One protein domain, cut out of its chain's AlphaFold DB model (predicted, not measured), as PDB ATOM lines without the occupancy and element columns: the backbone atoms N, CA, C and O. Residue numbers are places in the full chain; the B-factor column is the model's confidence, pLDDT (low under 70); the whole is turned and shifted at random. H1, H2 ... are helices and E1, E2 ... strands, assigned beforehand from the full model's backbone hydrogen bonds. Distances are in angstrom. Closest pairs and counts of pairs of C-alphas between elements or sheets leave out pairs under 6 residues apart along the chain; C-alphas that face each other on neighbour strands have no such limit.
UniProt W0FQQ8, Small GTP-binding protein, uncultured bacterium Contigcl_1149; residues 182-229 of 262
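This is residues 182 to 229 of the 262 residues of the protein "Small GTP-binding protein" of uncultured bacterium Contigcl_1149 (UniProt W0FQQ8). With little regular structure, this is a loose, open loop of chain: a two-stranded hairpin of E1 and E2, a short helix, H1, set off from it, and a long tail, residues 212 to 229, running back past E2. The printed part has 48 residues, with E1, E2 and H1 in that order, of mixed class; the named elements hold only 18 residues. The whole is loose, radius of gyration of the C-alphas 12.7 A, and elongated, spanning 38 by 22 by 15 A.

E1, residues 182 to 185, and E2, residues 190 to 195, form an antiparallel hairpin at 171 degrees. N 184 and O 191 are within hydrogen-bond range at 2.8 A. H1, residues 204 to 211, is apart from E1; every O i to N i+4 pair in it is within range.

E2 measures 16.7 A from C-alpha 190 at (178.992, 250.969, 219.173) to C-alpha 195; E1 measures 10.4 A. H1 measures 10.1 A and ends at C-alpha 211, (187.099, 253.057, 230.973).

The C-alphas farthest apart, of Glu 187 and Pro 229, are 39.6 A apart. The printed part has no cut and no long link. Residues 182 to 191 and 212 have pLDDT under 70.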
ATOM      1  N   ASP A 182     182.307 260.062 212.347       63.62
ATOM      2  CA  ASP A 182     181.234 259.106 212.108       63.62
ATOM      3  C   ASP A 182     180.996 258.266 213.361       63.62
ATOM      4  O   ASP A 182     181.919 257.949 214.113       63.62
ATOM      5  N   THR A 183     179.748 257.874 213.564       62.28
ATOM      6  CA  THR A 183     179.366 256.966 214.638       62.28
ATOM      7  C   THR A 183     178.389 255.967 214.035       62.28
ATOM      8  O   THR A 183     177.421 256.355 213.381       62.28
ATOM      9  N   ALA A 184     178.577 254.687 214.302       51.12
ATOM     10  CA  ALA A 184     177.680 253.610 213.910       51.12
ATOM     11  C   ALA A 184     177.399 252.746 215.137       51.12
ATOM     12  O   ALA A 184     178.271 252.575 215.981       51.12
ATOM     13  N   ALA A 185     176.190 252.219 215.262       47.94
ATOM     14  CA  ALA A 185     175.869 251.290 216.334       47.94
ATOM     15  C   ALA A 185     175.063 250.128 215.779       47.94
ATOM     16  O   ALA A 185     174.240 250.314 214.880       47.94
ATOM     17  N   ASP A 186     175.352 248.965 216.333       50.75
ATOM     18  CA  ASP A 186     174.719 247.684 216.076       50.75
ATOM     19  C   ASP A 186     174.093 247.156 217.385       50.75
ATOM     20  O   ASP A 186     174.237 247.788 218.435       50.75
ATOM     21  N   GLU A 187     173.398 246.015 217.355       44.94
ATOM     22  CA  GLU A 187     172.681 245.477 218.527       44.94
ATOM     23  C   GLU A 187     173.589 245.197 219.741       44.94
ATOM     24  O   GLU A 187     173.135 245.297 220.883       44.94
ATOM     25  N   GLU A 188     174.871 244.889 219.513       47.91
ATOM     26  CA  GLU A 188     175.817 244.498 220.570       47.91
ATOM     27  C   GLU A 188     176.987 245.485 220.762       47.91
ATOM     28  O   GLU A 188     177.610 245.504 221.826       47.91
ATOM     29  N   THR A 189     177.295 246.336 219.772       51.66
ATOM     30  CA  THR A 189     178.471 247.228 219.821       51.66
ATOM     31  C   THR A 189     178.228 248.606 219.209       51.66
ATOM     32  O   THR A 189     177.456 248.776 218.269       51.66
ATOM     33  N   VAL A 190     178.946 249.609 219.725       55.59
ATOM     34  CA  VAL A 190     178.992 250.969 219.173       55.59
ATOM     35  C   VAL A 190     180.386 251.216 218.600       55.59
ATOM     36  O   VAL A 190     181.385 251.087 219.305       55.59
ATOM     37  N   THR A 191     180.453 251.584 217.324       67.56
ATOM     38  CA  THR A 191     181.680 251.966 216.616       67.56
ATOM     39  C   THR A 191     181.732 253.482 216.455       67.56
ATOM     40  O   THR A 191     180.889 254.076 215.785       67.56
ATOM     41  N   LEU A 192     182.750 254.119 217.030       73.19
ATOM     42  CA  LEU A 192     182.997 255.553 216.896       73.19
ATOM     43  C   LEU A 192     184.272 255.780 216.078       73.19
ATOM     44  O   LEU A 192     185.317 255.211 216.385       73.19
ATOM     45  N   LYS A 193     184.192 256.627 215.050       78.50
ATOM     46  CA  LYS A 193     185.337 257.094 214.265       78.50
ATOM     47  C   LYS A 193     185.584 258.564 214.565       78.50
ATOM     48  O   LYS A 193     184.715 259.412 214.358       78.50
ATOM     49  N   ALA A 194     186.793 258.868 215.010       82.56
ATOM     50  CA  ALA A 194     187.224 260.226 215.288       82.56
ATOM     51  C   ALA A 194     188.632 260.477 214.753       82.56
ATOM     52  O   ALA A 194     189.465 259.571 214.693       82.56
ATOM     53  N   LEU A 195     188.889 261.730 214.399       87.44
ATOM     54  CA  LEU A 195     190.207 262.248 214.082       87.44
ATOM     55  C   LEU A 195     190.760 262.915 215.332       87.44
ATOM     56  O   LEU A 195     190.233 263.929 215.772       87.44
ATOM     57  N   VAL A 196     191.821 262.353 215.898       88.88
ATOM     58  CA  VAL A 196     192.510 262.899 217.074       88.88
ATOM     59  C   VAL A 196     193.965 263.219 216.715       88.88
ATOM     60  O   VAL A 196     194.589 262.452 215.975       88.88
ATOM     61  N   PRO A 197     194.532 264.341 217.196       89.50
ATOM     62  CA  PRO A 197     195.960 264.599 217.078       89.50
ATOM     63  C   PRO A 197     196.773 263.511 217.784       89.50
ATOM     64  O   PRO A 197     196.549 263.219 218.956       89.50
ATOM     65  N   ALA A 198     197.770 262.954 217.093       89.06
ATOM     66  CA  ALA A 198     198.603 261.890 217.657       89.06
ATOM     67  C   ALA A 198     199.305 262.316 218.959       89.06
ATOM     68  O   ALA A 198     199.453 261.500 219.860       89.06
ATOM     69  N   ALA A 199     199.693 263.591 219.072       86.50
ATOM     70  CA  ALA A 199     200.378 264.133 220.245       86.50
ATOM     71  C   ALA A 199     199.524 264.103 221.525       86.50
ATOM     72  O   ALA A 199     200.058 263.871 222.602       86.50
ATOM     73  N   SER A 200     198.207 264.313 221.420       84.06
ATOM     74  CA  SER A 200     197.289 264.316 222.568       84.06
ATOM     75  C   SER A 200     196.681 262.942 222.858       84.06
ATOM     76  O   SER A 200     196.140 262.743 223.942       84.06
ATOM     77  N   SER A 201     196.769 261.987 221.924       88.56
ATOM     78  CA  SER A 201     196.110 260.681 222.033       88.56
ATOM     79  C   SER A 201     197.029 259.510 222.403       88.56
ATOM     80  O   SER A 201     196.562 258.372 222.409       88.56
ATOM     81  N   MET A 202     198.321 259.740 222.677       87.50
ATOM     82  CA  MET A 202     199.303 258.660 222.897       87.50
ATOM     83  C   MET A 202     198.926 257.723 224.053       87.50
ATOM     84  O   MET A 202     199.016 256.506 223.909       87.50
ATOM     85  N   ASP A 203     198.449 258.282 225.166       87.12
ATOM     86  CA  ASP A 203     198.102 257.513 226.369       87.12
ATOM     87  C   ASP A 203     196.647 257.020 226.379       87.12
ATOM     88  O   ASP A 203     196.233 256.261 227.262       87.12
ATOM     89  N   TYR A 204     195.853 257.433 225.388       86.88
ATOM     90  CA  TYR A 204     194.424 257.150 225.351       86.88
ATOM     91  C   TYR A 204     194.069 255.659 225.258       86.88
ATOM     92  O   TYR A 204     193.125 255.263 225.937       86.88
ATOM     93  N   PRO A 205     194.794 254.783 224.528       88.12
ATOM     94  CA  PRO A 205     194.481 253.351 224.504       88.12
ATOM     95  C   PRO A 205     194.438 252.713 225.903       88.12
ATOM     96  O   PRO A 205     193.550 251.912 226.199       88.12
ATOM     97  N   THR A 206     195.352 253.116 226.790       85.94
ATOM     98  CA  THR A 206     195.409 252.647 228.181       85.94
ATOM     99  C   THR A 206     194.209 253.147 228.986       85.94
ATOM    100  O   THR A 206     193.579 252.382 229.721       85.94
ATOM    101  N   GLN A 207     193.855 254.423 228.820       80.88
ATOM    102  CA  GLN A 207     192.697 255.022 229.482       80.88
ATOM    103  C   GLN A 207     191.394 254.387 228.982       80.88
ATOM    104  O   GLN A 207     190.587 253.932 229.786       80.88
ATOM    105  N   PHE A 208     191.225 254.244 227.669       81.62
ATOM    106  CA  PHE A 208     190.071 253.620 227.027       81.62
ATOM    107  C   PHE A 208     189.845 252.176 227.499       81.62
ATOM    108  O   PHE A 208     188.718 251.796 227.833       81.62
ATOM    109  N   ALA A 209     190.910 251.373 227.596       79.62
ATOM    110  CA  ALA A 209     190.827 250.013 228.126       79.62
ATOM    111  C   ALA A 209     190.343 249.995 229.587       79.62
ATOM    112  O   ALA A 209     189.506 249.168 229.954       79.62
ATOM    113  N   SER A 210     190.809 250.940 230.411       77.50
ATOM    114  CA  SER A 210     190.340 251.111 231.791       77.50
ATOM    115  C   SER A 210     188.864 251.531 231.850       77.50
ATOM    116  O   SER A 210     188.075 250.928 232.579       77.50
ATOM    117  N   VAL A 211     188.465 252.509 231.030       70.12
ATOM    118  CA  VAL A 211     187.099 253.057 230.973       70.12
ATOM    119  C   VAL A 211     186.073 252.020 230.526       70.12
ATOM    120  O   VAL A 211     184.970 251.973 231.068       70.12
ATOM    121  N   THR A 212     186.433 251.172 229.567       68.88
ATOM    122  CA  THR A 212     185.547 250.133 229.020       68.88
ATOM    123  C   THR A 212     185.608 248.815 229.796       68.88
ATOM    124  O   THR A 212     184.976 247.832 229.402       68.88
ATOM    125  N   GLY A 213     186.376 248.754 230.893       70.94
ATOM    126  CA  GLY A 213     186.585 247.525 231.660       70.94
ATOM    127  C   GLY A 213     187.168 246.387 230.814       70.94
ATOM    128  O   GLY A 213     186.814 245.228 231.028       70.94
ATOM    129  N   GLY A 214     187.989 246.723 229.813       72.44
ATOM    130  CA  GLY A 214     188.612 245.787 228.874       72.44
ATOM    131  C   GLY A 214     187.693 245.225 227.785       72.44
ATOM    132  O   GLY A 214     188.120 244.350 227.040       72.44
ATOM    133  N   ARG A 215     186.440 245.689 227.681       72.25
ATOM    134  CA  ARG A 215     185.483 245.208 226.666       72.25
ATOM    135  C   ARG A 215     185.523 245.990 225.356       72.25
ATOM    136  O   ARG A 215     185.012 245.505 224.352       72.25
ATOM    137  N   GLY A 216     186.086 247.196 225.363       70.19
ATOM    138  CA  GLY A 216     186.223 248.017 224.166       70.19
ATOM    139  C   GLY A 216     187.457 247.632 223.356       70.19
ATOM    140  O   GLY A 216     188.515 247.360 223.918       70.19
ATOM    141  N   SER A 217     187.336 247.680 222.030       79.44
ATOM    142  CA  SER A 217     188.476 247.636 221.113       79.44
ATOM    143  C   SER A 217     188.695 249.022 220.509       79.44
ATOM    144  O   SER A 217     187.733 249.681 220.115       79.44
ATOM    145  N   LEU A 218     189.949 249.467 220.456       85.06
ATOM    146  CA  LEU A 218     190.358 250.732 219.851       85.06
ATOM    147  C   LEU A 218     191.463 250.454 218.833       85.06
ATOM    148  O   LEU A 218     192.450 249.789 219.148       85.06
ATOM    149  N   SER A 219     191.298 250.974 217.620       85.81
ATOM    150  CA  SER A 219     192.299 250.917 216.558       85.81
ATOM    151  C   SER A 219     192.581 252.323 216.041       85.81
ATOM    152  O   SER A 219     191.684 253.159 215.934       85.81
ATOM    153  N   THR A 220     193.849 252.601 215.746       89.25
ATOM    154  CA  THR A 220     194.299 253.898 215.237       89.25
ATOM    155  C   THR A 220     195.072 253.704 213.941       89.25
ATOM    156  O   THR A 220     195.799 252.727 213.765       89.25
ATOM    157  N   ALA A 221     194.897 254.638 213.011       89.38
ATOM    158  CA  ALA A 221     195.631 254.683 211.756       89.38
ATOM    159  C   ALA A 221     195.945 256.137 211.401       89.38
ATOM    160  O   ALA A 221     195.192 257.049 211.750       89.38
ATOM    161  N   LEU A 222     197.060 256.359 210.701       92.06
ATOM    162  CA  LEU A 222     197.415 257.687 210.213       92.06
ATOM    163  C   LEU A 222     196.399 258.132 209.154       92.06
ATOM    164  O   LEU A 222     196.297 257.514 208.099       92.06
ATOM    165  N   HIS A 223     195.680 259.220 209.430       90.25
ATOM    166  CA  HIS A 223     194.755 259.827 208.472       90.25
ATOM    167  C   HIS A 223     195.444 260.871 207.577       90.25
ATOM    168  O   HIS A 223     195.239 260.894 206.368       90.25
ATOM    169  N   GLY A 224     196.264 261.751 208.159       89.25
ATOM    170  CA  GLY A 224     196.960 262.813 207.435       89.25
ATOM    171  C   GLY A 224     197.494 263.902 208.361       89.25
ATOM    172  O   GLY A 224     197.423 263.778 209.583       89.25
ATOM    173  N   TYR A 225     198.010 264.977 207.768       88.25
ATOM    174  CA  TYR A 225     198.573 266.118 208.488       88.25
ATOM    175  C   TYR A 225     197.610 267.310 208.461       88.25
ATOM    176  O   TYR A 225     196.905 267.528 207.475       88.25
ATOM    177  N   ARG A 226     197.588 268.080 209.551       81.81
ATOM    178  CA  ARG A 226     196.858 269.348 209.686       81.81
ATOM    179  C   ARG A 226     197.814 270.414 210.217       81.81
ATOM    180  O   ARG A 226     198.867 270.079 210.762       81.81
ATOM    181  N   GLU A 227     197.445 271.677 210.042       82.31
ATOM    182  CA  GLU A 227     198.206 272.792 210.600       82.31
ATOM    183  C   GLU A 227     198.278 272.657 212.122       82.31
ATOM    184  O   GLU A 227     197.271 272.431 212.800       82.31
ATOM    185  N   CYS A 228     199.499 272.714 212.645       76.81
ATOM    186  CA  CYS A 228     199.733 272.636 214.073       76.81
ATOM    187  C   CYS A 228     199.436 274.011 214.689       76.81
ATOM    188  O   CYS A 228     199.879 275.016 214.127       76.81
ATOM    189  N   PRO A 229     198.716 274.090 215.823       73.75
ATOM    190  CA  PRO A 229     198.615 275.332 216.580       73.75
ATOM    191  C   PRO A 229     200.011 275.903 216.859       73.75
ATOM    192  O   PRO A 229     200.964 275.141 217.008       73.75
TER     193      PRO A 229